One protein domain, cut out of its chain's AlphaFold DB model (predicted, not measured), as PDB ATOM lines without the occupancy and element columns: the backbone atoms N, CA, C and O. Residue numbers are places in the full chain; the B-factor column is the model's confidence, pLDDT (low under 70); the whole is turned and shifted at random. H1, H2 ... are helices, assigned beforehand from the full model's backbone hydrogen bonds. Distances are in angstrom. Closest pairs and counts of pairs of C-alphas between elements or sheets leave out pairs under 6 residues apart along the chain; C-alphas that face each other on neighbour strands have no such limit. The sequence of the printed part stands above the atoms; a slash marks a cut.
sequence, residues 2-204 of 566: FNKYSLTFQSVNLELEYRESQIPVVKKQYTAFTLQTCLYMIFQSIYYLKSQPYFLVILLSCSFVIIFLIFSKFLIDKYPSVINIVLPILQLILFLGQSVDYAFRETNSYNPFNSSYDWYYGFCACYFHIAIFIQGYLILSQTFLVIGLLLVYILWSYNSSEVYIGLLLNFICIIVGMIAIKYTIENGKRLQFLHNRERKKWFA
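AT A GLANCE: This is residues 2 to 204 of the 566 residues of an uncharacterized protein of Paramecium tetraurelia (UniProt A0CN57). What is the main picture? A long, flat slab of six helices running up and down nearly side by side, from H2 and H3 at one edge through H4, H5 and H6 to the longest, H7, at the other; residues 198 to 204 of H7 stick out at one end. What is it built of? The printed part has 203 residues with seven named helices in the order H1 to H7 and no named strand, the class all helix. How tight is it? It is only just compact, close to loose, with a radius of gyration of the C-alphas of 19.8 A and spans of 72 by 39 by 20 A.

IN THESE COORDINATES: Where is the longest helix? H7 is residues 162 to 204, 63.4 A from C-alpha 162 at (38.682, -30.129, 26.445) to C-alpha 204 at (-14.752, -42.901, 58.162). Where are the others? H1 is residues 2 to 6, from C-alpha 2 at (17.819, -51.039, 48.362); H2 is residues 12 to 50, 55.4 A, with a kink of 46 degrees near residue 24. H3 is residues 52 to 78, 39.8 A, and H4 is residues 80 to 106, 39.9 A, with a kink of 37 degrees near residue 87. H5 is residues 115 to 134 and H6 is residues 139 to 156.

HOW THE PARTS SIT: What does H7 touch? With residues 168 to 183 alone it touches H6, opposite ways at a shallow tilt of 13 degrees, closest at the C-alphas of Ile 154 and Leu 168, 7.4 A. It only just touches H5, with 3 pairs of C-alphas within 8 A, the closest those of Ile 134 and Lys 182, 5.9 A. What lies further on? H4, the hub, touches H5 at C-alphas 91 and 129, 6.2 A, H6 at 88 and 142, 6.4 A, and H3 at 61 and 97, 6.0 A, the closest of each pair. H2 and H3 form a hairpin at 19 degrees, closest at C-alphas 48 and 55, 5.1 A, while H1 touches no helix. Are the backbones whole? Every O i to N i+4 pair is within hydrogen-bond range in H1, H6 and H7, but 30 of 35 in H2, 21 of 23 in H3, 19 of 23 in H4 and 14 of 16 in H5.

THE WHOLE: How large is it? The two C-alphas farthest apart, those of Tyr 110 and Ala 204, are 72.5 A apart; the printed part has no cut and no long link. Where is confidence low? The mean pLDDT of the printed part is 71.4, and 80 residues are under 70, among them 2 to 14, 99 to 126 and 153 to 168.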
ATOM      1  N   PHE A   2      18.348 -51.301  49.717       30.77
ATOM      2  CA  PHE A   2      17.819 -51.039  48.362       30.77
ATOM      3  C   PHE A   2      16.332 -50.626  48.301       30.77
ATOM      4  O   PHE A   2      15.989 -49.791  47.472       30.77
ATOM      5  N   ASN A   3      15.476 -51.079  49.232       41.62
ATOM      6  CA  ASN A   3      14.071 -50.630  49.316       41.62
ATOM      7  C   ASN A   3      13.890 -49.123  49.587       41.62
ATOM      8  O   ASN A   3      12.862 -48.559  49.222       41.62
ATOM      9  N   LYS A   4      14.875 -48.455  50.213       48.19
ATOM     10  CA  LYS A   4      14.840 -46.990  50.385       48.19
ATOM     11  C   LYS A   4      15.058 -46.266  49.050       48.19
ATOM     12  O   LYS A   4      14.523 -45.185  48.862       48.19
ATOM     13  N   TYR A   5      15.795 -46.884  48.126       47.00
ATOM     14  CA  TYR A   5      16.119 -46.320  46.812       47.00
ATOM     15  C   TYR A   5      15.125 -46.724  45.718       47.00
ATOM     16  O   TYR A   5      14.906 -45.954  44.790       47.00
ATOM     17  N   SER A   6      14.487 -47.896  45.828       55.53
ATOM     18  CA  SER A   6      13.415 -48.293  44.906       55.53
ATOM     19  C   SER A   6      12.135 -47.489  45.110       55.53
ATOM     20  O   SER A   6      11.288 -47.521  44.219       55.53
ATOM     21  N   LEU A   7      12.000 -46.800  46.260       62.16
ATOM     22  CA  LEU A   7      10.758 -46.191  46.731       62.16
ATOM     23  C   LEU A   7       9.619 -47.178  46.478       62.16
ATOM     24  O   LEU A   7       8.771 -46.910  45.653       62.16
ATOM     25  N   THR A   8       9.630 -48.361  47.082       66.88
ATOM     26  CA  THR A   8       8.507 -49.313  46.999       66.88
ATOM     27  C   THR A   8       7.930 -49.497  48.386       66.88
ATOM     28  O   THR A   8       8.689 -49.613  49.352       66.88
ATOM     29  N   PHE A   9       6.602 -49.517  48.514       67.81
ATOM     30  CA  PHE A   9       6.004 -49.792  49.820       67.81
ATOM     31  C   PHE A   9       6.334 -51.224  50.256       67.81
ATOM     32  O   PHE A   9       6.392 -52.132  49.429       67.81
ATOM     33  N   GLN A  10       6.550 -51.436  51.559       67.06
ATOM     34  CA  GLN A  10       6.822 -52.778  52.092       67.06
ATOM     35  C   GLN A  10       5.618 -53.718  51.915       67.06
ATOM     36  O   GLN A  10       5.786 -54.925  51.755       67.06
ATOM     37  N   SER A  11       4.401 -53.163  51.915       64.88
ATOM     38  CA  SER A  11       3.163 -53.899  51.668       64.88
ATOM     39  C   SER A  11       2.783 -53.873  50.185       64.88
ATOM     40  O   SER A  11       2.543 -52.808  49.614       64.88
ATOM     41  N   VAL A  12       2.647 -55.062  49.588       67.00
ATOM     42  CA  VAL A  12       2.224 -55.247  48.187       67.00
ATOM     43  C   VAL A  12       0.831 -54.659  47.940       67.00
ATOM     44  O   VAL A  12       0.606 -54.009  46.922       67.00
ATOM     45  N   ASN A  13      -0.090 -54.813  48.892       62.62
ATOM     46  CA  ASN A  13      -1.449 -54.276  48.771       62.62
ATOM     47  C   ASN A  13      -1.457 -52.741  48.784       62.62
ATOM     48  O   ASN A  13      -2.208 -52.115  48.045       62.62
ATOM     49  N   LEU A  14      -0.587 -52.132  49.594       69.12
ATOM     50  CA  LEU A  14      -0.459 -50.678  49.676       69.12
ATOM     51  C   LEU A  14       0.137 -50.103  48.385       69.12
ATOM     52  O   LEU A  14      -0.319 -49.072  47.895       69.12
ATOM     53  N   GLU A  15       1.102 -50.808  47.796       73.12
ATOM     54  CA  GLU A  15       1.673 -50.475  46.490       73.12
ATOM     55  C   GLU A  15       0.638 -50.587  45.355       73.12
ATOM     56  O   GLU A  15       0.612 -49.727  44.474       73.12
ATOM     57  N   LEU A  16      -0.251 -51.587  45.385       73.12
ATOM     58  CA  LEU A  16      -1.349 -51.712  44.418       73.12
ATOM     59  C   LEU A  16      -2.373 -50.575  44.558       73.12
ATOM     60  O   LEU A  16      -2.669 -49.909  43.568       73.12
ATOM     61  N   GLU A  17      -2.840 -50.286  45.777       72.31
ATOM     62  CA  GLU A  17      -3.762 -49.169  46.040       72.31
ATOM     63  C   GLU A  17      -3.163 -47.816  45.617       72.31
ATOM     64  O   GLU A  17      -3.848 -46.967  45.038       72.31
ATOM     65  N   TYR A  18      -1.868 -47.611  45.881       79.81
ATOM     66  CA  TYR A  18      -1.155 -46.420  45.433       79.81
ATOM     67  C   TYR A  18      -1.189 -46.302  43.910       79.81
ATOM     68  O   TYR A  18      -1.596 -45.264  43.388       79.81
ATOM     69  N   ARG A  19      -0.833 -47.370  43.187       76.75
ATOM     70  CA  ARG A  19      -0.828 -47.373  41.717       76.75
ATOM     71  C   ARG A  19      -2.209 -47.094  41.141       76.75
ATOM     72  O   ARG A  19      -2.316 -46.286  40.223       76.75
ATOM     73  N   GLU A  20      -3.255 -47.690  41.704       76.75
ATOM     74  CA  GLU A  20      -4.639 -47.430  41.298       76.75
ATOM     75  C   GLU A  20      -5.031 -45.961  41.498       76.75
ATOM     76  O   GLU A  20      -5.615 -45.344  40.605       76.75
ATOM     77  N   SER A  21      -4.638 -45.361  42.627       79.62
ATOM     78  CA  SER A  21      -4.919 -43.949  42.916       79.62
ATOM     79  C   SER A  21      -4.233 -42.973  41.951       79.62
ATOM     80  O   SER A  21      -4.740 -41.875  41.720       79.62
ATOM     81  N   GLN A  22      -3.098 -43.369  41.365       78.50
ATOM     82  CA  GLN A  22      -2.303 -42.533  40.463       78.50
ATOM     83  C   GLN A  22      -2.717 -42.652  38.987       78.50
ATOM     84  O   GLN A  22      -2.345 -41.790  38.190       78.50
ATOM     85  N   ILE A  23      -3.541 -43.641  38.610       80.12
ATOM     86  CA  ILE A  23      -4.059 -43.822  37.239       80.12
ATOM     87  C   ILE A  23      -4.579 -42.517  36.601       80.12
ATOM     88  O   ILE A  23      -4.141 -42.196  35.493       80.12
ATOM     89  N   PRO A  24      -5.482 -41.737  37.233       79.94
ATOM     90  CA  PRO A  24      -6.011 -40.521  36.609       79.94
ATOM     91  C   PRO A  24      -4.939 -39.443  36.413       79.94
ATOM     92  O   PRO A  24      -4.942 -38.741  35.400       79.94
ATOM     93  N   VAL A  25      -3.996 -39.332  37.354       80.38
ATOM     94  CA  VAL A  25      -2.879 -38.382  37.276       80.38
ATOM     95  C   VAL A  25      -1.962 -38.755  36.119       80.38
ATOM     96  O   VAL A  25      -1.609 -37.896  35.313       80.38
ATOM     97  N   VAL A  26      -1.652 -40.043  35.982       78.12
ATOM     98  CA  VAL A  26      -0.810 -40.551  34.904       78.12
ATOM     99  C   VAL A  26      -1.450 -40.383  33.534       78.12
ATOM    100  O   VAL A  26      -0.780 -39.914  32.618       78.12
ATOM    101  N   LYS A  27      -2.753 -40.646  33.383       81.81
ATOM    102  CA  LYS A  27      -3.461 -40.377  32.119       81.81
ATOM    103  C   LYS A  27      -3.387 -38.902  31.721       81.81
ATOM    104  O   LYS A  27      -3.136 -38.579  30.558       81.81
ATOM    105  N   LYS A  28      -3.558 -37.995  32.690       83.00
ATOM    106  CA  LYS A  28      -3.467 -36.547  32.460       83.00
ATOM    107  C   LYS A  28      -2.050 -36.120  32.065       83.00
ATOM    108  O   LYS A  28      -1.894 -35.381  31.096       83.00
ATOM    109  N   GLN A  29      -1.032 -36.600  32.780       80.94
ATOM    110  CA  GLN A  29       0.376 -36.298  32.493       80.94
ATOM    111  C   GLN A  29       0.802 -36.841  31.125       80.94
ATOM    112  O   GLN A  29       1.360 -36.092  30.326       80.94
ATOM    113  N   TYR A  30       0.456 -38.092  30.814       83.69
ATOM    114  CA  TYR A  30       0.764 -38.706  29.524       83.69
ATOM    115  C   TYR A  30       0.055 -37.998  28.363       83.69
ATOM    116  O   TYR A  30       0.633 -37.806  27.297       83.69
ATOM    117  N   THR A  31      -1.181 -37.537  28.571       83.81
ATOM    118  CA  THR A  31      -1.915 -36.749  27.569       83.81
ATOM    119  C   THR A  31      -1.241 -35.405  27.295       83.81
ATOM    120  O   THR A  31      -1.085 -35.039  26.131       83.81
ATOM    121  N   ALA A  32      -0.826 -34.686  28.343       81.94
ATOM    122  CA  ALA A  32      -0.120 -33.415  28.198       81.94
ATOM    123  C   ALA A  32       1.212 -33.598  27.458       81.94
ATOM    124  O   ALA A  32       1.511 -32.862  26.521       81.94
ATOM    125  N   PHE A  33       1.963 -34.638  27.817       83.69
ATOM    126  CA  PHE A  33       3.205 -34.986  27.143       83.69
ATOM    127  C   PHE A  33       3.009 -35.397  25.682       83.69
ATOM    128  O   PHE A  33       3.768 -34.966  24.817       83.69
ATOM    129  N   THR A  34       1.973 -36.186  25.388       84.50
ATOM    130  CA  THR A  34       1.623 -36.564  24.011       84.50
ATOM    131  C   THR A  34       1.357 -35.313  23.177       84.50
ATOM    132  O   THR A  34       1.909 -35.166  22.092       84.50
ATOM    133  N   LEU A  35       0.563 -34.376  23.704       83.44
ATOM    134  CA  LEU A  35       0.237 -33.126  23.018       83.44
ATOM    135  C   LEU A  35       1.487 -32.270  22.778       83.44
ATOM    136  O   LEU A  35       1.701 -31.800  21.664       83.44
ATOM    137  N   GLN A  36       2.340 -32.126  23.794       81.81
ATOM    138  CA  GLN A  36       3.595 -31.387  23.683       81.81
ATOM    139  C   GLN A  36       4.545 -32.008  22.647       81.81
ATOM    140  O   GLN A  36       5.125 -31.289  21.835       81.81
ATOM    141  N   THR A  37       4.680 -33.334  22.648       81.19
ATOM    142  CA  THR A  37       5.578 -34.046  21.729       81.19
ATOM    143  C   THR A  37       5.061 -33.991  20.294       81.19
ATOM    144  O   THR A  37       5.841 -33.753  19.377       81.19
ATOM    145  N   CYS A  38       3.747 -34.116  20.081       84.12
ATOM    146  CA  CYS A  38       3.144 -33.945  18.758       84.12
ATOM    147  C   CYS A  38       3.378 -32.534  18.203       84.12
ATOM    148  O   CYS A  38       3.786 -32.398  17.052       84.12
ATOM    149  N   LEU A  39       3.166 -31.492  19.016       83.06
ATOM    150  CA  LEU A  39       3.425 -30.111  18.598       83.06
ATOM    151  C   LEU A  39       4.896 -29.910  18.224       83.06
ATOM    152  O   LEU A  39       5.182 -29.372  17.158       83.06
ATOM    153  N   TYR A  40       5.822 -30.391  19.058       81.38
ATOM    154  CA  TYR A  40       7.252 -30.309  18.770       81.38
ATOM    155  C   TYR A  40       7.617 -30.993  17.448       81.38
ATOM    156  O   TYR A  40       8.292 -30.389  16.622       81.38
ATOM    157  N   MET A  41       7.130 -32.214  17.204       79.88
ATOM    158  CA  MET A  41       7.435 -32.959  15.976       79.88
ATOM    159  C   MET A  41       6.880 -32.289  14.711       79.88
ATOM    160  O   MET A  41       7.506 -32.355  13.650       79.88
ATOM    161  N   ILE A  42       5.741 -31.598  14.816       80.31
ATOM    162  CA  ILE A  42       5.191 -30.783  13.723       80.31
ATOM    163  C   ILE A  42       6.108 -29.588  13.436       80.31
ATOM    164  O   ILE A  42       6.487 -29.380  12.283       80.31
ATOM    165  N   PHE A  43       6.516 -28.836  14.463       77.00
ATOM    166  CA  PHE A  43       7.450 -27.714  14.292       77.00
ATOM    167  C   PHE A  43       8.804 -28.165  13.736       77.00
ATOM    168  O   PHE A  43       9.338 -27.524  12.832       77.00
ATOM    169  N   GLN A  44       9.315 -29.297  14.219       74.44
ATOM    170  CA  GLN A  44      10.545 -29.909  13.731       74.44
ATOM    171  C   GLN A  44      10.434 -30.264  12.245       74.44
ATOM    172  O   GLN A  44      11.333 -29.955  11.474       74.44
ATOM    173  N   SER A  45       9.311 -30.842  11.809       74.44
ATOM    174  CA  SER A  45       9.093 -31.161  10.390       74.44
ATOM    175  C   SER A  45       9.045 -29.894   9.524       74.44
ATOM    176  O   SER A  45       9.673 -29.843   8.469       74.44
ATOM    177  N   ILE A  46       8.356 -28.840   9.984       76.44
ATOM    178  CA  ILE A  46       8.245 -27.549   9.277       76.44
ATOM    179  C   ILE A  46       9.616 -26.882   9.095       76.44
ATOM    180  O   ILE A  46       9.863 -26.266   8.060       76.44
ATOM    181  N   TYR A  47      10.527 -27.023  10.060       70.38
ATOM    182  CA  TYR A  47      11.878 -26.462   9.964       70.38
ATOM    183  C   TYR A  47      12.639 -26.960   8.720       70.38
ATOM    184  O   TYR A  47      13.309 -26.175   8.049       70.38
ATOM    185  N   TYR A  48      12.474 -28.232   8.344       68.50
ATOM    186  CA  TYR A  48      13.170 -28.830   7.198       68.50
ATOM    187  C   TYR A  48      12.457 -28.637   5.855       68.50
ATOM    188  O   TYR A  48      12.943 -29.139   4.845       68.50
ATOM    189  N   LEU A  49      11.353 -27.879   5.795       70.12
ATOM    190  CA  LEU A  49      10.553 -27.677   4.577       70.12
ATOM    191  C   LEU A  49      11.379 -27.153   3.382       70.12
ATOM    192  O   LEU A  49      11.083 -27.465   2.230       70.12
ATOM    193  N   LYS A  50      12.434 -26.368   3.641       62.34
ATOM    194  CA  LYS A  50      13.329 -25.828   2.598       62.34
ATOM    195  C   LYS A  50      14.372 -26.836   2.083       62.34
ATOM    196  O   LYS A  50      14.957 -26.612   1.028       62.34
ATOM    197  N   SER A  51      14.574 -27.953   2.778       61.66
ATOM    198  CA  SER A  51      15.608 -28.957   2.505       61.66
ATOM    199  C   SER A  51      14.988 -30.186   1.817       61.66
ATOM    200  O   SER A  51      14.747 -31.209   2.449       61.66
ATOM    201  N   GLN A  52      14.697 -30.078   0.516       57.41
ATOM    202  CA  GLN A  52      13.764 -30.944  -0.238       57.41
ATOM    203  C   GLN A  52      13.939 -32.483  -0.124       57.41
ATOM    204  O   GLN A  52      12.923 -33.147   0.071       57.41
ATOM    205  N   PRO A  53      15.136 -33.107  -0.171       65.31
ATOM    206  CA  PRO A  53      15.238 -34.561   0.049       65.31
ATOM    207  C   PRO A  53      15.184 -34.952   1.539       65.31
ATOM    208  O   PRO A  53      14.796 -36.067   1.884       65.31
ATOM    209  N   TYR A  54      15.529 -34.024   2.432       67.00
ATOM    210  CA  TYR A  54      15.626 -34.240   3.879       67.00
ATOM    211  C   TYR A  54      14.272 -34.111   4.575       67.00
ATOM    212  O   TYR A  54      13.981 -34.833   5.527       67.00
ATOM    213  N   PHE A  55      13.417 -33.230   4.052       70.38
ATOM    214  CA  PHE A  55      12.066 -33.021   4.550       70.38
ATOM    215  C   PHE A  55      11.261 -34.323   4.584       70.38
ATOM    216  O   PHE A  55      10.619 -34.604   5.587       70.38
ATOM    217  N   LEU A  56      11.327 -35.145   3.530       77.31
ATOM    218  CA  LEU A  56      10.504 -36.352   3.419       77.31
ATOM    219  C   LEU A  56      10.921 -37.441   4.419       77.31
ATOM    220  O   LEU A  56      10.063 -38.050   5.056       77.31
ATOM    221  N   VAL A  57      12.226 -37.651   4.613       77.12
ATOM    222  CA  VAL A  57      12.752 -38.628   5.584       77.12
ATOM    223  C   VAL A  57      12.434 -38.198   7.018       77.12
ATOM    224  O   VAL A  57      11.944 -38.999   7.817       77.12
ATOM    225  N   ILE A  58      12.634 -36.915   7.330       75.50
ATOM    226  CA  ILE A  58      12.342 -36.359   8.655       75.50
ATOM    227  C   ILE A  58      10.833 -36.394   8.918       75.50
ATOM    228  O   ILE A  58      10.418 -36.875   9.970       75.50
ATOM    229  N   LEU A  59      10.003 -36.013   7.945       81.44
ATOM    230  CA  LEU A  59       8.544 -36.086   8.042       81.44
ATOM    231  C   LEU A  59       8.060 -37.517   8.303       81.44
ATOM    232  O   LEU A  59       7.200 -37.711   9.162       81.44
ATOM    233  N   LEU A  60       8.607 -38.522   7.609       82.81
ATOM    234  CA  LEU A  60       8.263 -39.929   7.837       82.81
ATOM    235  C   LEU A  60       8.670 -40.391   9.241       82.81
ATOM    236  O   LEU A  60       7.870 -41.032   9.926       82.81
ATOM    237  N   SER A  61       9.867 -40.017   9.705       80.00
ATOM    238  CA  SER A  61      10.336 -40.353  11.054       80.00
ATOM    239  C   SER A  61       9.472 -39.700  12.146       80.00
ATOM    240  O   SER A  61       9.002 -40.384  13.056       80.00
ATOM    241  N   CYS A  62       9.151 -38.409  12.014       81.81
ATOM    242  CA  CYS A  62       8.264 -37.687  12.923       81.81
ATOM    243  C   CYS A  62       6.840 -38.257  12.896       81.81
ATOM    244  O   CYS A  62       6.228 -38.433  13.950       81.81
ATOM    245  N   SER A  63       6.327 -38.606  11.713       84.31
ATOM    246  CA  SER A  63       5.000 -39.214  11.554       84.31
ATOM    247  C   SER A  63       4.919 -40.575  12.241       84.31
ATOM    248  O   SER A  63       3.941 -40.846  12.935       84.31
ATOM    249  N   PHE A  64       5.959 -41.407  12.127       86.19
ATOM    250  CA  PHE A  64       6.034 -42.690  12.828       86.19
ATOM    251  C   PHE A  64       5.969 -42.511  14.352       86.19
ATOM    252  O   PHE A  64       5.172 -43.175  15.019       86.19
ATOM    253  N   VAL A  65       6.737 -41.564  14.903       84.00
ATOM    254  CA  VAL A  65       6.713 -41.256  16.342       84.00
ATOM    255  C   VAL A  65       5.334 -40.759  16.788       84.00
ATOM    256  O   VAL A  65       4.832 -41.198  17.822       84.00
ATOM    257  N   ILE A  66       4.693 -39.878  16.011       85.56
ATOM    258  CA  ILE A  66       3.348 -39.363  16.312       85.56
ATOM    259  C   ILE A  66       2.315 -40.499  16.307       85.56
ATOM    260  O   ILE A  66       1.525 -40.611  17.246       85.56
ATOM    261  N   ILE A  67       2.335 -41.371  15.295       87.62
ATOM    262  CA  ILE A  67       1.427 -42.525  15.206       87.62
ATOM    263  C   ILE A  67       1.627 -43.450  16.410       87.62
ATOM    264  O   ILE A  67       0.653 -43.856  17.049       87.62
ATOM    265  N   PHE A  68       2.880 -43.726  16.778       87.75
ATOM    266  CA  PHE A  68       3.203 -44.527  17.955       87.75
ATOM    267  C   PHE A  68       2.706 -43.877  19.259       87.75
ATOM    268  O   PHE A  68       2.149 -44.558  20.122       87.75
ATOM    269  N   LEU A  69       2.840 -42.557  19.411       85.94
ATOM    270  CA  LEU A  69       2.338 -41.814  20.573       85.94
ATOM    271  C   LEU A  69       0.807 -41.850  20.684       85.94
ATOM    272  O   LEU A  69       0.267 -42.054  21.771       85.94
ATOM    273  N   ILE A  70       0.096 -41.709  19.566       86.25
ATOM    274  CA  ILE A  70      -1.369 -41.799  19.537       86.25
ATOM    275  C   ILE A  70      -1.825 -43.224  19.882       86.25
ATOM    276  O   ILE A  70      -2.718 -43.406  20.714       86.25
ATOM    277  N   PHE A  71      -1.183 -44.241  19.302       89.06
ATOM    278  CA  PHE A  71      -1.492 -45.644  19.582       89.06
ATOM    279  C   PHE A  71      -1.193 -46.029  21.038       89.06
ATOM    280  O   PHE A  71      -2.006 -46.659  21.715       89.06
ATOM    281  N   SER A  72      -0.046 -45.602  21.559       87.06
ATOM    282  CA  SER A  72       0.335 -45.850  22.949       87.06
ATOM    283  C   SER A  72      -0.574 -45.128  23.945       87.06
ATOM    284  O   SER A  72      -0.898 -45.701  24.985       87.06
ATOM    285  N   LYS A  73      -1.067 -43.925  23.617       86.44
ATOM    286  CA  LYS A  73      -2.096 -43.237  24.409       86.44
ATOM    287  C   LYS A  73      -3.372 -44.071  24.502       86.44
ATOM    288  O   LYS A  73      -3.866 -44.292  25.604       86.44
ATOM    289  N   PHE A  74      -3.854 -44.596  23.376       86.88
ATOM    290  CA  PHE A  74      -5.016 -45.485  23.358       86.88
ATOM    291  C   PHE A  74      -4.808 -46.732  24.237       86.88
ATOM    292  O   PHE A  74      -5.698 -47.115  25.001       86.88
ATOM    293  N   LEU A  75      -3.616 -47.339  24.192       85.31
ATOM    294  CA  LEU A  75      -3.277 -48.471  25.058       85.31
ATOM    295  C   LEU A  75      -3.251 -48.100  26.544       85.31
ATOM    296  O   LEU A  75      -3.771 -48.864  27.349       85.31
ATOM    297  N   ILE A  76      -2.695 -46.944  26.919       83.94
ATOM    298  CA  ILE A  76      -2.626 -46.483  28.318       83.94
ATOM    299  C   ILE A  76      -4.011 -46.111  28.855       83.94
ATOM    300  O   ILE A  76      -4.315 -46.361  30.025       83.94
ATOM    301  N   ASP A  77      -4.885 -45.569  28.008       80.69
ATOM    302  CA  ASP A  77      -6.262 -45.273  28.388       80.69
ATOM    303  C   ASP A  77      -7.048 -46.549  28.717       80.69
ATOM    304  O   ASP A  77      -7.829 -46.552  29.679       80.69
ATOM    305  N   LYS A  78      -6.791 -47.646  27.991       82.56
ATOM    306  CA  LYS A  78      -7.419 -48.957  28.214       82.56
ATOM    307  C   LYS A  78      -6.733 -49.784  29.312       82.56
ATOM    308  O   LYS A  78      -7.419 -50.417  30.109       82.56
ATOM    309  N   TYR A  79      -5.402 -49.750  29.383       82.38
ATOM    310  CA  TYR A  79      -4.567 -50.523  30.309       82.38
ATOM    311  C   TYR A  79      -3.443 -49.654  30.908       82.38
ATOM    312  O   TYR A  79      -2.303 -49.681  30.439       82.38
ATOM    313  N   PRO A  80      -3.713 -48.904  31.993       73.50
ATOM    314  CA  PRO A  80      -2.760 -47.945  32.562       73.50
ATOM    315  C   PRO A  80      -1.451 -48.566  33.064       73.50
ATOM    316  O   PRO A  80      -0.420 -47.901  33.091       73.50
ATOM    317  N   SER A  81      -1.466 -49.846  33.446       73.56
ATOM    318  CA  SER A  81      -0.282 -50.585  33.908       73.56
ATOM    319  C   SER A  81       0.789 -50.753  32.824       73.56
ATOM    320  O   SER A  81       1.969 -50.898  33.146       73.56
ATOM    321  N   VAL A  82       0.396 -50.679  31.548       81.00
ATOM    322  CA  VAL A  82       1.276 -50.842  30.382       81.00
ATOM    323  C   VAL A  82       2.207 -49.636  30.194       81.00
ATOM    324  O   VAL A  82       3.219 -49.745  29.503       81.00
ATOM    325  N   ILE A  83       1.952 -48.510  30.878       77.44
ATOM    326  CA  ILE A  83       2.797 -47.310  30.787       77.44
ATOM    327  C   ILE A  83       4.271 -47.591  31.113       77.44
ATOM    328  O   ILE A  83       5.171 -47.054  30.474       77.44
ATOM    329  N   ASN A  84       4.531 -48.501  32.053       73.75
ATOM    330  CA  ASN A  84       5.888 -48.865  32.456       73.75
ATOM    331  C   ASN A  84       6.671 -49.602  31.358       73.75
ATOM    332  O   ASN A  84       7.895 -49.630  31.421       73.75
ATOM    333  N   ILE A  85       5.981 -50.183  30.374       79.88
ATOM    334  CA  ILE A  85       6.571 -50.852  29.205       79.88
ATOM    335  C   ILE A  85       6.662 -49.868  28.033       79.88
ATOM    336  O   ILE A  85       7.677 -49.802  27.346       79.88
ATOM    337  N   VAL A  86       5.619 -49.056  27.841       82.44
ATOM    338  CA  VAL A  86       5.528 -48.068  26.757       82.44
ATOM    339  C   VAL A  86       6.597 -46.986  26.872       82.44
ATOM    340  O   VAL A  86       7.219 -46.653  25.869       82.44
ATOM    341  N   LEU A  87       6.833 -46.442  28.071       81.00
ATOM    342  CA  LEU A  87       7.779 -45.337  28.255       81.00
ATOM    343  C   LEU A  87       9.231 -45.721  27.880       81.00
ATOM    344  O   LEU A  87       9.845 -44.968  27.131       81.00
ATOM    345  N   PRO A  88       9.785 -46.876  28.310       78.88
ATOM    346  CA  PRO A  88      11.071 -47.382  27.812       78.88
ATOM    347  C   PRO A  88      11.152 -47.513  26.286       78.88
ATOM    348  O   PRO A  88      12.125 -47.071  25.679       78.88
ATOM    349  N   ILE A  89      10.122 -48.089  25.655       83.44
ATOM    350  CA  ILE A  89      10.074 -48.262  24.194       83.44
ATOM    351  C   ILE A  89      10.055 -46.897  23.501       83.44
ATOM    352  O   ILE A  89      10.744 -46.691  22.506       83.44
ATOM    353  N   LEU A  90       9.319 -45.939  24.061       82.88
ATOM    354  CA  LEU A  90       9.269 -44.582  23.543       82.88
ATOM    355  C   LEU A  90      10.631 -43.872  23.634       82.88
ATOM    356  O   LEU A  90      10.995 -43.160  22.703       82.88
ATOM    357  N   GLN A  91      11.400 -44.084  24.710       80.75
ATOM    358  CA  GLN A  91      12.767 -43.552  24.816       80.75
ATOM    359  C   GLN A  91      13.665 -44.105  23.705       80.75
ATOM    360  O   GLN A  91      14.400 -43.337  23.093       80.75
ATOM    361  N   LEU A  92      13.569 -45.401  23.394       80.06
ATOM    362  CA  LEU A  92      14.316 -46.008  22.286       80.06
ATOM    363  C   LEU A  92      13.878 -45.460  20.921       80.06
ATOM    364  O   LEU A  92      14.719 -45.160  20.081       80.06
ATOM    365  N   ILE A  93      12.576 -45.287  20.698       82.12
ATOM    366  CA  ILE A  93      12.045 -44.755  19.435       82.12
ATOM    367  C   ILE A  93      12.485 -43.302  19.209       82.12
ATOM    368  O   ILE A  93      12.872 -42.955  18.095       82.12
ATOM    369  N   LEU A  94      12.462 -42.456  20.246       76.88
ATOM    370  CA  LEU A  94      12.954 -41.079  20.137       76.88
ATOM    371  C   LEU A  94      14.463 -41.020  19.897       76.88
ATOM    372  O   LEU A  94      14.897 -40.235  19.056       76.88
ATOM    373  N   PHE A  95      15.230 -41.882  20.570       76.25
ATOM    374  CA  PHE A  95      16.662 -42.033  20.318       76.25
ATOM    375  C   PHE A  95      16.927 -42.386  18.851       76.25
ATOM    376  O   PHE A  95      17.715 -41.721  18.185       76.25
ATOM    377  N   LEU A  96      16.212 -43.381  18.313       74.31
ATOM    378  CA  LEU A  96      16.344 -43.785  16.914       74.31
ATOM    379  C   LEU A  96      15.965 -42.647  15.958       74.31
ATOM    380  O   LEU A  96      16.722 -42.354  15.038       74.31
ATOM    381  N   GLY A  97      14.854 -41.948  16.206       72.88
ATOM    382  CA  GLY A  97      14.442 -40.798  15.395       72.88
ATOM    383  C   GLY A  97      15.488 -39.677  15.353       72.88
ATOM    384  O   GLY A  97      15.724 -39.093  14.300       72.88
ATOM    385  N   GLN A  98      16.165 -39.414  16.470       70.62
ATOM    386  CA  GLN A  98      17.233 -38.411  16.553       70.62
ATOM    387  C   GLN A  98      18.563 -38.906  15.974       70.62
ATOM    388  O   GLN A  98      19.309 -38.129  15.388       70.62
ATOM    389  N   SER A  99      18.851 -40.202  16.091       68.50
ATOM    390  CA  SER A  99      20.041 -40.820  15.498       68.50
ATOM    391  C   SER A  99      20.023 -40.778  13.967       68.50
ATOM    392  O   SER A  99      21.065 -40.611  13.341       68.50
ATOM    393  N   VAL A 100      18.827 -40.854  13.373       69.50
ATOM    394  CA  VAL A 100      18.610 -40.688  11.935       69.50
ATOM    395  C   VAL A 100      19.011 -39.275  11.500       69.50
ATOM    396  O   VAL A 100      19.790 -39.131  10.564       69.50
ATOM    397  N   ASP A 101      18.563 -38.237  12.212       63.72
ATOM    398  CA  ASP A 101      18.955 -36.842  11.948       63.72
ATOM    399  C   ASP A 101      20.478 -36.636  12.085       63.72
ATOM    400  O   ASP A 101      21.093 -36.004  11.231       63.72
ATOM    401  N   TYR A 102      21.118 -37.239  13.093       64.06
ATOM    402  CA  TYR A 102      22.573 -37.161  13.282       64.06
ATOM    403  C   TYR A 102      23.375 -37.838  12.154       64.06
ATOM    404  O   TYR A 102      24.217 -37.194  11.527       64.06
ATOM    405  N   ALA A 103      23.080 -39.104  11.836       65.19
ATOM    406  CA  ALA A 103      23.781 -39.858  10.790       65.19
ATOM    407  C   ALA A 103      23.644 -39.211   9.397       65.19
ATOM    408  O   ALA A 103      24.537 -39.324   8.553       65.19
ATOM    409  N   PHE A 104      22.542 -38.494   9.150       64.06
ATOM    410  CA  PHE A 104      22.332 -37.749   7.908       64.06
ATOM    411  C   PHE A 104      23.093 -36.414   7.837       64.06
ATOM    412  O   PHE A 104      23.367 -35.943   6.731       64.06
ATOM    413  N   ARG A 105      23.470 -35.813   8.976       61.22
ATOM    414  CA  ARG A 105      24.332 -34.615   9.020       61.22
ATOM    415  C   ARG A 105      25.806 -34.962   8.832       61.22
ATOM    416  O   ARG A 105      26.513 -34.237   8.144       61.22
ATOM    417  N   GLU A 106      26.254 -36.079   9.401       59.84
ATOM    418  CA  GLU A 106      27.651 -36.531   9.325       59.84
ATOM    419  C   GLU A 106      28.059 -36.951   7.899       59.84
ATOM    420  O   GLU A 106      29.193 -36.748   7.472       59.84
ATOM    421  N   THR A 107      27.115 -37.489   7.124       58.75
ATOM    422  CA  THR A 107      27.360 -38.036   5.780       58.75
ATOM    423  C   THR A 107      27.430 -36.986   4.661       58.75
ATOM    424  O   THR A 107      27.810 -37.329   3.542       58.75
ATOM    425  N   ASN A 108      27.117 -35.709   4.928       54.06
ATOM    426  CA  ASN A 108      27.077 -34.648   3.912       54.06
ATOM    427  C   ASN A 108      27.913 -33.416   4.303       54.06
ATOM    428  O   ASN A 108      27.438 -32.500   4.967       54.06
ATOM    429  N   SER A 109      29.138 -33.335   3.784       53.59
ATOM    430  CA  SER A 109      30.095 -32.239   4.020       53.59
ATOM    431  C   SER A 109      29.792 -30.922   3.277       53.59
ATOM    432  O   SER A 109      30.433 -29.909   3.547       53.59
ATOM    433  N   TYR A 110      28.822 -30.905   2.354       49.31
ATOM    434  CA  TYR A 110      28.526 -29.751   1.482       49.31
ATOM    435  C   TYR A 110      27.555 -28.712   2.061       49.31
ATOM    436  O   TYR A 110      27.352 -27.665   1.451       49.31
ATOM    437  N   ASN A 111      26.975 -28.965   3.233       45.25
ATOM    438  CA  ASN A 111      26.217 -27.966   3.980       45.25
ATOM    439  C   ASN A 111      26.836 -27.860   5.375       45.25
ATOM    440  O   ASN A 111      26.550 -28.716   6.214       45.25
ATOM    441  N   PRO A 112      27.640 -26.826   5.675       45.75
ATOM    442  CA  PRO A 112      27.992 -26.527   7.047       45.75
ATOM    443  C   PRO A 112      26.741 -25.913   7.682       45.75
ATOM    444  O   PRO A 112      26.634 -24.699   7.848       45.75
ATOM    445  N   PHE A 113      25.735 -26.735   7.993       48.44
ATOM    446  CA  PHE A 113      24.762 -26.336   8.998       48.44
ATOM    447  C   PHE A 113      25.582 -26.089  10.259       48.44
ATOM    448  O   PHE A 113      26.176 -27.008  10.809       48.44
ATOM    449  N   ASN A 114      25.706 -24.809  10.604       46.88
ATOM    450  CA  ASN A 114      26.476 -24.284  11.720       46.88
ATOM    451  C   ASN A 114      26.510 -25.268  12.906       46.88
ATOM    452  O   ASN A 114      25.477 -25.524  13.527       46.88
ATOM    453  N   SER A 115      27.706 -25.736  13.270       49.75
ATOM    454  CA  SER A 115      27.982 -26.529  14.484       49.75
ATOM    455  C   SER A 115      27.458 -25.870  15.770       49.75
ATOM    456  O   SER A 115      27.285 -26.512  16.805       49.75
ATOM    457  N   SER A 116      27.124 -24.578  15.703       45.78
ATOM    458  CA  SER A 116      26.414 -23.832  16.734       45.78
ATOM    459  C   SER A 116      24.925 -24.170  16.875       45.78
ATOM    460  O   SER A 116      24.253 -23.471  17.620       45.78
ATOM    461  N   TYR A 117      24.383 -25.207  16.229       50.47
ATOM    462  CA  TYR A 117      23.012 -25.687  16.476       50.47
ATOM    463  C   TYR A 117      22.940 -27.134  16.975       50.47
ATOM    464  O   TYR A 117      21.892 -27.545  17.473       50.47
ATOM    465  N   ASP A 118      24.034 -27.898  16.941       54.44
ATOM    466  CA  ASP A 118      24.043 -29.284  17.437       54.44
ATOM    467  C   ASP A 118      23.775 -29.360  18.946       54.44
ATOM    468  O   ASP A 118      23.110 -30.279  19.426       54.44
ATOM    469  N   TRP A 119      24.172 -28.325  19.694       52.88
ATOM    470  CA  TRP A 119      23.827 -28.197  21.110       52.88
ATOM    471  C   TRP A 119      22.318 -28.002  21.338       52.88
ATOM    472  O   TRP A 119      21.792 -28.519  22.321       52.88
ATOM    473  N   TYR A 120      21.605 -27.307  20.442       57.25
ATOM    474  CA  TYR A 120      20.153 -27.104  20.548       57.25
ATOM    475  C   TYR A 120      19.408 -28.431  20.360       57.25
ATOM    476  O   TYR A 120      18.519 -28.767  21.145       57.25
ATOM    477  N   TYR A 121      19.823 -29.235  19.378       57.44
ATOM    478  CA  TYR A 121      19.245 -30.559  19.147       57.44
ATOM    479  C   TYR A 121      19.597 -31.548  20.264       57.44
ATOM    480  O   TYR A 121      18.708 -32.252  20.748       57.44
ATOM    481  N   GLY A 122      20.842 -31.539  20.751       61.75
ATOM    482  CA  GLY A 122      21.251 -32.314  21.927       61.75
ATOM    483  C   GLY A 122      20.474 -31.926  23.191       61.75
ATOM    484  O   GLY A 122      20.062 -32.794  23.962       61.75
ATOM    485  N   PHE A 123      20.183 -30.635  23.375       63.69
ATOM    486  CA  PHE A 123      19.352 -30.142  24.472       63.69
ATOM    487  C   PHE A 123      17.900 -30.623  24.357       63.69
ATOM    488  O   PHE A 123      17.344 -31.120  25.338       63.69
ATOM    489  N   CYS A 124      17.284 -30.543  23.173       66.44
ATOM    490  CA  CYS A 124      15.929 -31.054  22.943       66.44
ATOM    491  C   CYS A 124      15.841 -32.576  23.144       66.44
ATOM    492  O   CYS A 124      14.894 -33.058  23.766       66.44
ATOM    493  N   ALA A 125      16.843 -33.329  22.686       68.75
ATOM    494  CA  ALA A 125      16.969 -34.763  22.931       68.75
ATOM    495  C   ALA A 125      16.989 -35.089  24.425       68.75
ATOM    496  O   ALA A 125      16.144 -35.843  24.919       68.75
ATOM    497  N   CYS A 126      17.889 -34.438  25.164       69.50
ATOM    498  CA  CYS A 126      17.972 -34.571  26.612       69.50
ATOM    499  C   CYS A 126      16.643 -34.199  27.278       69.50
ATOM    500  O   CYS A 126      16.158 -34.944  28.126       69.50
ATOM    501  N   TYR A 127      16.000 -33.109  26.849       75.06
ATOM    502  CA  TYR A 127      14.706 -32.676  27.369       75.06
ATOM    503  C   TYR A 127      13.618 -33.748  27.210       75.06
ATOM    504  O   TYR A 127      12.907 -34.034  28.172       75.06
ATOM    505  N   PHE A 128      13.493 -34.388  26.043       74.81
ATOM    506  CA  PHE A 128      12.492 -35.439  25.837       74.81
ATOM    507  C   PHE A 128      12.806 -36.720  26.609       74.81
ATOM    508  O   PHE A 128      11.901 -37.311  27.204       74.81
ATOM    509  N   HIS A 129      14.075 -37.127  26.676       77.19
ATOM    510  CA  HIS A 129      14.478 -38.260  27.508       77.19
ATOM    511  C   HIS A 129      14.184 -38.005  28.994       77.19
ATOM    512  O   HIS A 129      13.667 -38.902  29.668       77.19
ATOM    513  N   ILE A 130      14.407 -36.775  29.475       75.12
ATOM    514  CA  ILE A 130      14.041 -36.311  30.822       75.12
ATOM    515  C   ILE A 130      12.522 -36.312  31.014       75.12
ATOM    516  O   ILE A 130      12.021 -36.831  32.011       75.12
ATOM    517  N   ALA A 131      11.771 -35.763  30.061       75.50
ATOM    518  CA  ALA A 131      10.317 -35.672  30.140       75.50
ATOM    519  C   ALA A 131       9.664 -37.062  30.213       75.50
ATOM    520  O   ALA A 131       8.727 -37.257  30.991       75.50
ATOM    521  N   ILE A 132      10.188 -38.040  29.467       78.31
ATOM    522  CA  ILE A 132       9.744 -39.437  29.547       78.31
ATOM    523  C   ILE A 132      10.180 -40.078  30.864       78.31
ATOM    524  O   ILE A 132       9.400 -40.795  31.494       78.31
ATOM    525  N   PHE A 133      11.405 -39.795  31.313       76.44
ATOM    526  CA  PHE A 133      11.929 -40.313  32.572       76.44
ATOM    527  C   PHE A 133      11.060 -39.907  33.770       76.44
ATOM    528  O   PHE A 133      10.858 -40.714  34.676       76.44
ATOM    529  N   ILE A 134      10.496 -38.698  33.765       74.50
ATOM    530  CA  ILE A 134       9.636 -38.188  34.845       74.50
ATOM    531  C   ILE A 134       8.236 -38.844  34.855       74.50
ATOM    532  O   ILE A 134       7.574 -38.851  35.892       74.50
ATOM    533  N   GLN A 135       7.776 -39.436  33.747       74.31
ATOM    534  CA  GLN A 135       6.403 -39.958  33.603       74.31
ATOM    535  C   GLN A 135       6.181 -41.399  34.087       74.31
ATOM    536  O   GLN A 135       5.038 -41.860  34.103       74.31
ATOM    537  N   GLY A 136       7.234 -42.128  34.474       65.00
ATOM    538  CA  GLY A 136       7.143 -43.539  34.867       65.00
ATOM    539  C   GLY A 136       7.200 -43.793  36.374       65.00
ATOM    540  O   GLY A 136       7.899 -43.098  37.106       65.00
ATOM    541  N   TYR A 137       6.531 -44.865  36.814       63.25
ATOM    542  CA  TYR A 137       6.539 -45.323  38.212       63.25
ATOM    543  C   TYR A 137       7.820 -46.079  38.593       63.25
ATOM    544  O   TYR A 137       8.239 -46.072  39.748       63.25
ATOM    545  N   LEU A 138       8.437 -46.770  37.629       64.88
ATOM    546  CA  LEU A 138       9.664 -47.534  37.851       64.88
ATOM    547  C   LEU A 138      10.879 -46.622  37.688       64.88
ATOM    548  O   LEU A 138      11.265 -46.251  36.581       64.88
ATOM    549  N   ILE A 139      11.498 -46.271  38.813       65.56
ATOM    550  CA  ILE A 139      12.711 -45.450  38.833       65.56
ATOM    551  C   ILE A 139      13.873 -46.228  38.211       65.56
ATOM    552  O   ILE A 139      14.557 -45.711  37.335       65.56
ATOM    553  N   LEU A 140      14.055 -47.491  38.596       66.50
ATOM    554  CA  LEU A 140      15.282 -48.242  38.333       66.50
ATOM    555  C   LEU A 140      15.487 -48.599  36.847       66.50
ATOM    556  O   LEU A 140      16.508 -48.231  36.273       66.50
ATOM    557  N   SER A 141      14.511 -49.243  36.196       67.94
ATOM    558  CA  SER A 141      14.637 -49.667  34.787       67.94
ATOM    559  C   SER A 141      14.791 -48.490  33.821       67.94
ATOM    560  O   SER A 141      15.613 -48.541  32.911       67.94
ATOM    561  N   GLN A 142      14.053 -47.401  34.047       68.94
ATOM    562  CA  GLN A 142      14.167 -46.191  33.234       68.94
ATOM    563  C   GLN A 142      15.473 -45.437  33.496       68.94
ATOM    564  O   GLN A 142      16.016 -44.847  32.572       68.94
ATOM    565  N   THR A 143      15.996 -45.464  34.727       71.75
ATOM    566  CA  THR A 143      17.293 -44.835  35.038       71.75
ATOM    567  C   THR A 143      18.412 -45.552  34.293       71.75
ATOM    568  O   THR A 143      19.222 -44.894  33.652       71.75
ATOM    569  N   PHE A 144      18.418 -46.890  34.296       75.62
ATOM    570  CA  PHE A 144      19.393 -47.667  33.528       75.62
ATOM    571  C   PHE A 144      19.284 -47.432  32.023       75.62
ATOM    572  O   PHE A 144      20.307 -47.292  31.361       75.62
ATOM    573  N   LEU A 145      18.065 -47.349  31.483       74.69
ATOM    574  CA  LEU A 145      17.868 -47.112  30.055       74.69
ATOM    575  C   LEU A 145      18.313 -45.706  29.637       74.69
ATOM    576  O   LEU A 145      18.976 -45.560  28.617       74.69
ATOM    577  N   VAL A 146      18.014 -44.687  30.447       72.88
ATOM    578  CA  VAL A 146      18.497 -43.319  30.218       72.88
ATOM    579  C   VAL A 146      20.020 -43.277  30.308       72.88
ATOM    580  O   VAL A 146      20.645 -42.810  29.369       72.88
ATOM    581  N   ILE A 147      20.637 -43.832  31.358       75.38
ATOM    582  CA  ILE A 147      22.105 -43.897  31.480       75.38
ATOM    583  C   ILE A 147      22.728 -44.621  30.278       75.38
ATOM    584  O   ILE A 147      23.718 -44.143  29.735       75.38
ATOM    585  N   GLY A 148      22.142 -45.737  29.836       75.50
ATOM    586  CA  GLY A 148      22.622 -46.510  28.690       75.50
ATOM    587  C   GLY A 148      22.542 -45.742  27.369       75.50
ATOM    588  O   GLY A 148      23.540 -45.644  26.664       75.50
ATOM    589  N   LEU A 149      21.389 -45.146  27.054       70.88
ATOM    590  CA  LEU A 149      21.212 -44.315  25.853       70.88
ATOM    591  C   LEU A 149      22.154 -43.109  25.840       70.88
ATOM    592  O   LEU A 149      22.706 -42.733  24.809       70.88
ATOM    593  N   LEU A 150      22.354 -42.515  27.007       67.25
ATOM    594  CA  LEU A 150      23.216 -41.364  27.183       67.25
ATOM    595  C   LEU A 150      24.709 -41.733  27.084       67.25
ATOM    596  O   LEU A 150      25.473 -40.991  26.473       67.25
ATOM    597  N   LEU A 151      25.119 -42.904  27.584       70.88
ATOM    598  CA  LEU A 151      26.449 -43.477  27.341       70.88
ATOM    599  C   LEU A 151      26.702 -43.699  25.848       70.88
ATOM    600  O   LEU A 151      27.785 -43.381  25.366       70.88
ATOM    601  N   VAL A 152      25.704 -44.195  25.110       70.50
ATOM    602  CA  VAL A 152      25.806 -44.364  23.653       70.50
ATOM    603  C   VAL A 152      26.036 -43.017  22.966       70.50
ATOM    604  O   VAL A 152      26.943 -42.921  22.150       70.50
ATOM    605  N   TYR A 153      25.304 -41.957  23.332       65.44
ATOM    606  CA  TYR A 153      25.541 -40.613  22.780       65.44
ATOM    607  C   TYR A 153      26.945 -40.068  23.079       65.44
ATOM    608  O   TYR A 153      27.572 -39.465  22.206       65.44
ATOM    609  N   ILE A 154      27.451 -40.279  24.296       65.75
ATOM    610  CA  ILE A 154      28.803 -39.856  24.691       65.75
ATOM    611  C   ILE A 154      29.859 -40.593  23.863       65.75
ATOM    612  O   ILE A 154      30.784 -39.963  23.354       65.75
ATOM    613  N   LEU A 155      29.715 -41.910  23.708       66.75
ATOM    614  CA  LEU A 155      30.642 -42.733  22.929       66.75
ATOM    615  C   LEU A 155      30.591 -42.394  21.433       66.75
ATOM    616  O   LEU A 155      31.624 -42.414  20.772       66.75
ATOM    617  N   TRP A 156      29.412 -42.051  20.912       60.72
ATOM    618  CA  TRP A 156      29.220 -41.707  19.503       60.72
ATOM    619  C   TRP A 156      29.790 -40.324  19.147       60.72
ATOM    620  O   TRP A 156      30.317 -40.133  18.060       60.72
ATOM    621  N   SER A 157      29.759 -39.372  20.081       56.38
ATOM    622  CA  SER A 157      30.288 -38.009  19.902       56.38
ATOM    623  C   SER A 157      31.740 -37.834  20.366       56.38
ATOM    624  O   SER A 157      32.184 -36.705  20.592       56.38
ATOM    625  N   TYR A 158      32.480 -38.933  20.546       60.09
ATOM    626  CA  TYR A 158      33.831 -38.901  21.096       60.09
ATOM    627  C   TYR A 158      34.765 -38.031  20.249       60.09
ATOM    628  O   TYR A 158      35.086 -38.353  19.106       60.09
ATOM    629  N   ASN A 159      35.230 -36.934  20.842       59.09
ATOM    630  CA  ASN A 159      36.228 -36.065  20.245       59.09
ATOM    631  C   ASN A 159      37.212 -35.632  21.336       59.09
ATOM    632  O   ASN A 159      36.788 -35.212  22.414       59.09
ATOM    633  N   SER A 160      38.519 -35.739  21.092       55.69
ATOM    634  CA  SER A 160      39.585 -35.558  22.095       55.69
ATOM    635  C   SER A 160      39.845 -34.085  22.460       55.69
ATOM    636  O   SER A 160      40.987 -33.634  22.489       55.69
ATOM    637  N   SER A 161      38.783 -33.314  22.696       65.00
ATOM    638  CA  SER A 161      38.817 -31.883  23.020       65.00
ATOM    639  C   SER A 161      38.484 -31.627  24.494       65.00
ATOM    640  O   SER A 161      37.693 -32.347  25.102       65.00
ATOM    641  N   GLU A 162      39.020 -30.555  25.074       61.06
ATOM    642  CA  GLU A 162      38.682 -30.129  26.445       61.06
ATOM    643  C   GLU A 162      37.192 -29.770  26.595       61.06
ATOM    644  O   GLU A 162      36.576 -30.008  27.636       61.06
ATOM    645  N   VAL A 163      36.578 -29.276  25.513       59.47
ATOM    646  CA  VAL A 163      35.140 -28.980  25.428       59.47
ATOM    647  C   VAL A 163      34.300 -30.244  25.636       59.47
ATOM    648  O   VAL A 163      33.280 -30.198  26.321       59.47
ATOM    649  N   TYR A 164      34.751 -31.390  25.118       65.00
ATOM    650  CA  TYR A 164      34.081 -32.677  25.308       65.00
ATOM    651  C   TYR A 164      34.103 -33.126  26.777       65.00
ATOM    652  O   TYR A 164      33.079 -33.564  27.299       65.00
ATOM    653  N   ILE A 165      35.223 -32.937  27.484       66.50
ATOM    654  CA  ILE A 165      35.338 -33.262  28.918       66.50
ATOM    655  C   ILE A 165      34.399 -32.375  29.754       66.50
ATOM    656  O   ILE A 165      33.695 -32.873  30.637       66.50
ATOM    657  N   GLY A 166      34.336 -31.073  29.452       64.00
ATOM    658  CA  GLY A 166      33.416 -30.141  30.113       64.00
ATOM    659  C   GLY A 166      31.938 -30.474  29.871       64.00
ATOM    660  O   GLY A 166      31.128 -30.427  30.800       64.00
ATOM    661  N   LEU A 167      31.579 -30.874  28.647       63.66
ATOM    662  CA  LEU A 167      30.232 -31.345  28.313       63.66
ATOM    663  C   LEU A 167      29.886 -32.647  29.049       63.66
ATOM    664  O   LEU A 167      28.785 -32.761  29.584       63.66
ATOM    665  N   LEU A 168      30.830 -33.585  29.149       67.25
ATOM    666  CA  LEU A 168      30.658 -34.858  29.852       67.25
ATOM    667  C   LEU A 168      30.413 -34.657  31.357       67.25
ATOM    668  O   LEU A 168      29.514 -35.276  31.925       67.25
ATOM    669  N   LEU A 169      31.143 -33.742  32.002       70.25
ATOM    670  CA  LEU A 169      30.929 -33.389  33.411       70.25
ATOM    671  C   LEU A 169      29.576 -32.707  33.648       70.25
ATOM    672  O   LEU A 169      28.833 -33.113  34.543       70.25
ATOM    673  N   ASN A 170      29.214 -31.717  32.823       66.69
ATOM    674  CA  ASN A 170      27.896 -31.074  32.892       66.69
ATOM    675  C   ASN A 170      26.761 -32.089  32.730       66.69
ATOM    676  O   ASN A 170      25.727 -32.008  33.392       66.69
ATOM    677  N   PHE A 171      26.970 -33.080  31.881       67.62
ATOM    678  CA  PHE A 171      25.995 -34.112  31.611       67.62
ATOM    679  C   PHE A 171      25.841 -35.115  32.763       67.62
ATOM    680  O   PHE A 171      24.715 -35.464  33.119       67.62
ATOM    681  N   ILE A 172      26.936 -35.506  33.426       71.75
ATOM    682  CA  ILE A 172      26.874 -36.274  34.682       71.75
ATOM    683  C   ILE A 172      26.084 -35.490  35.740       71.75
ATOM    684  O   ILE A 172      25.205 -36.056  36.395       71.75
ATOM    685  N   CYS A 173      26.324 -34.181  35.866       74.06
ATOM    686  CA  CYS A 173      25.572 -33.316  36.777       74.06
ATOM    687  C   CYS A 173      24.070 -33.284  36.448       74.06
ATOM    688  O   CYS A 173      23.246 -33.376  37.361       74.06
ATOM    689  N   ILE A 174      23.698 -33.218  35.164       72.00
ATOM    690  CA  ILE A 174      22.295 -33.281  34.723       72.00
ATOM    691  C   ILE A 174      21.670 -34.627  35.108       72.00
ATOM    692  O   ILE A 174      20.594 -34.630  35.700       72.00
ATOM    693  N   ILE A 175      22.340 -35.760  34.865       71.75
ATOM    694  CA  ILE A 175      21.831 -37.096  35.228       71.75
ATOM    695  C   ILE A 175      21.601 -37.211  36.740       71.75
ATOM    696  O   ILE A 175      20.537 -37.658  37.177       71.75
ATOM    697  N   VAL A 176      22.570 -36.783  37.554       78.69
ATOM    698  CA  VAL A 176      22.440 -36.796  39.019       78.69
ATOM    699  C   VAL A 176      21.277 -35.903  39.463       78.69
ATOM    700  O   VAL A 176      20.440 -36.330  40.263       78.69
ATOM    701  N   GLY A 177      21.166 -34.701  38.888       73.56
ATOM    702  CA  GLY A 177      20.054 -33.783  39.129       73.56
ATOM    703  C   GLY A 177      18.696 -34.383  38.756       73.56
ATOM    704  O   GLY A 177      17.743 -34.285  39.526       73.56
ATOM    705  N   MET A 178      18.598 -35.081  37.624       73.94
ATOM    706  CA  MET A 178      17.374 -35.757  37.185       73.94
ATOM    707  C   MET A 178      16.941 -36.867  38.139       73.94
ATOM    708  O   MET A 178      15.755 -36.966  38.468       73.94
ATOM    709  N   ILE A 179      17.880 -37.709  38.578       75.94
ATOM    710  CA  ILE A 179      17.602 -38.790  39.530       75.94
ATOM    711  C   ILE A 179      17.086 -38.189  40.841       75.94
ATOM    712  O   ILE A 179      16.070 -38.650  41.363       75.94
ATOM    713  N   ALA A 180      17.717 -37.114  41.325       79.31
ATOM    714  CA  ALA A 180      17.287 -36.401  42.523       79.31
ATOM    715  C   ALA A 180      15.883 -35.784  42.371       79.31
ATOM    716  O   ALA A 180      15.041 -35.936  43.262       79.31
ATOM    717  N   ILE A 181      15.587 -35.143  41.234       77.94
ATOM    718  CA  ILE A 181      14.267 -34.560  40.946       77.94
ATOM    719  C   ILE A 181      13.191 -35.649  40.897       77.94
ATOM    720  O   ILE A 181      12.167 -35.525  41.572       77.94
ATOM    721  N   LYS A 182      13.417 -36.744  40.156       77.94
ATOM    722  CA  LYS A 182      12.450 -37.849  40.060       77.94
ATOM    723  C   LYS A 182      12.204 -38.494  41.420       77.94
ATOM    724  O   LYS A 182      11.051 -38.719  41.785       77.94
ATOM    725  N   TYR A 183      13.267 -38.741  42.182       79.94
ATOM    726  CA  TYR A 183      13.165 -39.268  43.539       79.94
ATOM    727  C   TYR A 183      12.321 -38.350  44.434       79.94
ATOM    728  O   TYR A 183      11.421 -38.818  45.128       79.94
ATOM    729  N   THR A 184      12.553 -37.036  44.372       79.38
ATOM    730  CA  THR A 184      11.823 -36.048  45.180       79.38
ATOM    731  C   THR A 184      10.338 -35.990  44.811       79.38
ATOM    732  O   THR A 184       9.485 -35.996  45.698       79.38
ATOM    733  N   ILE A 185      10.013 -35.990  43.513       78.38
ATOM    734  CA  ILE A 185       8.628 -35.983  43.017       78.38
ATOM    735  C   ILE A 185       7.886 -37.251  43.455       78.38
ATOM    736  O   ILE A 185       6.775 -37.159  43.981       78.38
ATOM    737  N   GLU A 186       8.485 -38.428  43.269       77.75
ATOM    738  CA  GLU A 186       7.856 -39.700  43.644       77.75
ATOM    739  C   GLU A 186       7.690 -39.836  45.160       77.75
ATOM    740  O   GLU A 186       6.627 -40.247  45.634       77.75
ATOM    741  N   ASN A 187       8.683 -39.405  45.940       81.56
ATOM    742  CA  ASN A 187       8.568 -39.350  47.394       81.56
ATOM    743  C   ASN A 187       7.428 -38.409  47.835       81.56
ATOM    744  O   ASN A 187       6.599 -38.776  48.667       81.56
ATOM    745  N   GLY A 188       7.316 -37.230  47.213       80.69
ATOM    746  CA  GLY A 188       6.229 -36.282  47.467       80.69
ATOM    747  C   GLY A 188       4.842 -36.864  47.168       80.69
ATOM    748  O   GLY A 188       3.943 -36.773  48.008       80.69
ATOM    749  N   LYS A 189       4.666 -37.530  46.017       80.75
ATOM    750  CA  LYS A 189       3.403 -38.208  45.658       80.75
ATOM    751  C   LYS A 189       3.028 -39.295  46.670       80.75
ATOM    752  O   LYS A 189       1.854 -39.437  47.011       80.75
ATOM    753  N   ARG A 190       4.008 -40.066  47.146       79.00
ATOM    754  CA  ARG A 190       3.805 -41.146  48.125       79.00
ATOM    755  C   ARG A 190       3.390 -40.612  49.490       79.00
ATOM    756  O   ARG A 190       2.399 -41.090  50.035       79.00
ATOM    757  N   LEU A 191       4.069 -39.583  49.996       78.19
ATOM    758  CA  LEU A 191       3.704 -38.923  51.255       78.19
ATOM    759  C   LEU A 191       2.293 -38.321  51.194       78.19
ATOM    760  O   LEU A 191       1.494 -38.505  52.110       78.19
ATOM    761  N   GLN A 192       1.942 -37.662  50.083       80.12
ATOM    762  CA  GLN A 192       0.588 -37.142  49.872       80.12
ATOM    763  C   GLN A 192      -0.466 -38.254  49.815       80.12
ATOM    764  O   GLN A 192      -1.560 -38.092  50.358       80.12
ATOM    765  N   PHE A 193      -0.160 -39.388  49.176       81.81
ATOM    766  CA  PHE A 193      -1.050 -40.548  49.151       81.81
ATOM    767  C   PHE A 193      -1.289 -41.108  50.556       81.81
ATOM    768  O   PHE A 193      -2.447 -41.303  50.930       81.81
ATOM    769  N   LEU A 194      -0.225 -41.312  51.337       76.44
ATOM    770  CA  LEU A 194      -0.322 -41.789  52.717       76.44
ATOM    771  C   LEU A 194      -1.187 -40.851  53.558       76.44
ATOM    772  O   LEU A 194      -2.186 -41.291  54.128       76.44
ATOM    773  N   HIS A 195      -0.902 -39.548  53.518       74.19
ATOM    774  CA  HIS A 195      -1.668 -38.561  54.273       74.19
ATOM    775  C   HIS A 195      -3.151 -38.526  53.852       74.19
ATOM    776  O   HIS A 195      -4.042 -38.462  54.704       74.19
ATOM    777  N   ASN A 196      -3.453 -38.599  52.552       73.31
ATOM    778  CA  ASN A 196      -4.834 -38.616  52.059       73.31
ATOM    779  C   ASN A 196      -5.578 -39.899  52.446       73.31
ATOM    780  O   ASN A 196      -6.770 -39.852  52.765       73.31
ATOM    781  N   ARG A 197      -4.892 -41.043  52.426       70.94
ATOM    782  CA  ARG A 197      -5.446 -42.336  52.836       70.94
ATOM    783  C   ARG A 197      -5.751 -42.348  54.329       70.94
ATOM    784  O   ARG A 197      -6.843 -42.762  54.713       70.94
ATOM    785  N   GLU A 198      -4.833 -41.850  55.151       65.56
ATOM    786  CA  GLU A 198      -5.047 -41.667  56.587       65.56
ATOM    787  C   GLU A 198      -6.224 -40.738  56.852       65.56
ATOM    788  O   GLU A 198      -7.130 -41.105  57.592       65.56
ATOM    789  N   ARG A 199      -6.278 -39.584  56.181       63.06
ATOM    790  CA  ARG A 199      -7.366 -38.615  56.338       63.06
ATOM    791  C   ARG A 199      -8.731 -39.216  55.981       63.06
ATOM    792  O   ARG A 199      -9.675 -39.053  56.745       63.06
ATOM    793  N   LYS A 200      -8.851 -39.941  54.862       64.69
ATOM    794  CA  LYS A 200     -10.109 -40.612  54.469       64.69
ATOM    795  C   LYS A 200     -10.546 -41.677  55.474       64.69
ATOM    796  O   LYS A 200     -11.731 -41.777  55.773       64.69
ATOM    797  N   LYS A 201      -9.603 -42.458  56.005       62.38
ATOM    798  CA  LYS A 201      -9.902 -43.463  57.034       62.38
ATOM    799  C   LYS A 201     -10.285 -42.807  58.359       62.38
ATOM    800  O   LYS A 201     -11.236 -43.258  58.979       62.38
ATOM    801  N   TRP A 202      -9.624 -41.716  58.743       56.75
ATOM    802  CA  TRP A 202     -10.013 -40.907  59.896       56.75
ATOM    803  C   TRP A 202     -11.405 -40.312  59.743       56.75
ATOM    804  O   TRP A 202     -12.152 -40.352  60.706       56.75
ATOM    805  N   PHE A 203     -11.795 -39.837  58.559       55.44
ATOM    806  CA  PHE A 203     -13.174 -39.403  58.322       55.44
ATOM    807  C   PHE A 203     -14.176 -40.545  58.502       55.44
ATOM    808  O   PHE A 203     -15.147 -40.374  59.228       55.44
ATOM    809  N   ALA A 204     -13.897 -41.732  57.953       57.94
ATOM    810  CA  ALA A 204     -14.752 -42.901  58.162       57.94
ATOM    811  C   ALA A 204     -14.845 -43.309  59.645       57.94
ATOM    812  O   ALA A 204     -15.912 -43.685  60.119       57.94
TER     813      ALA A 204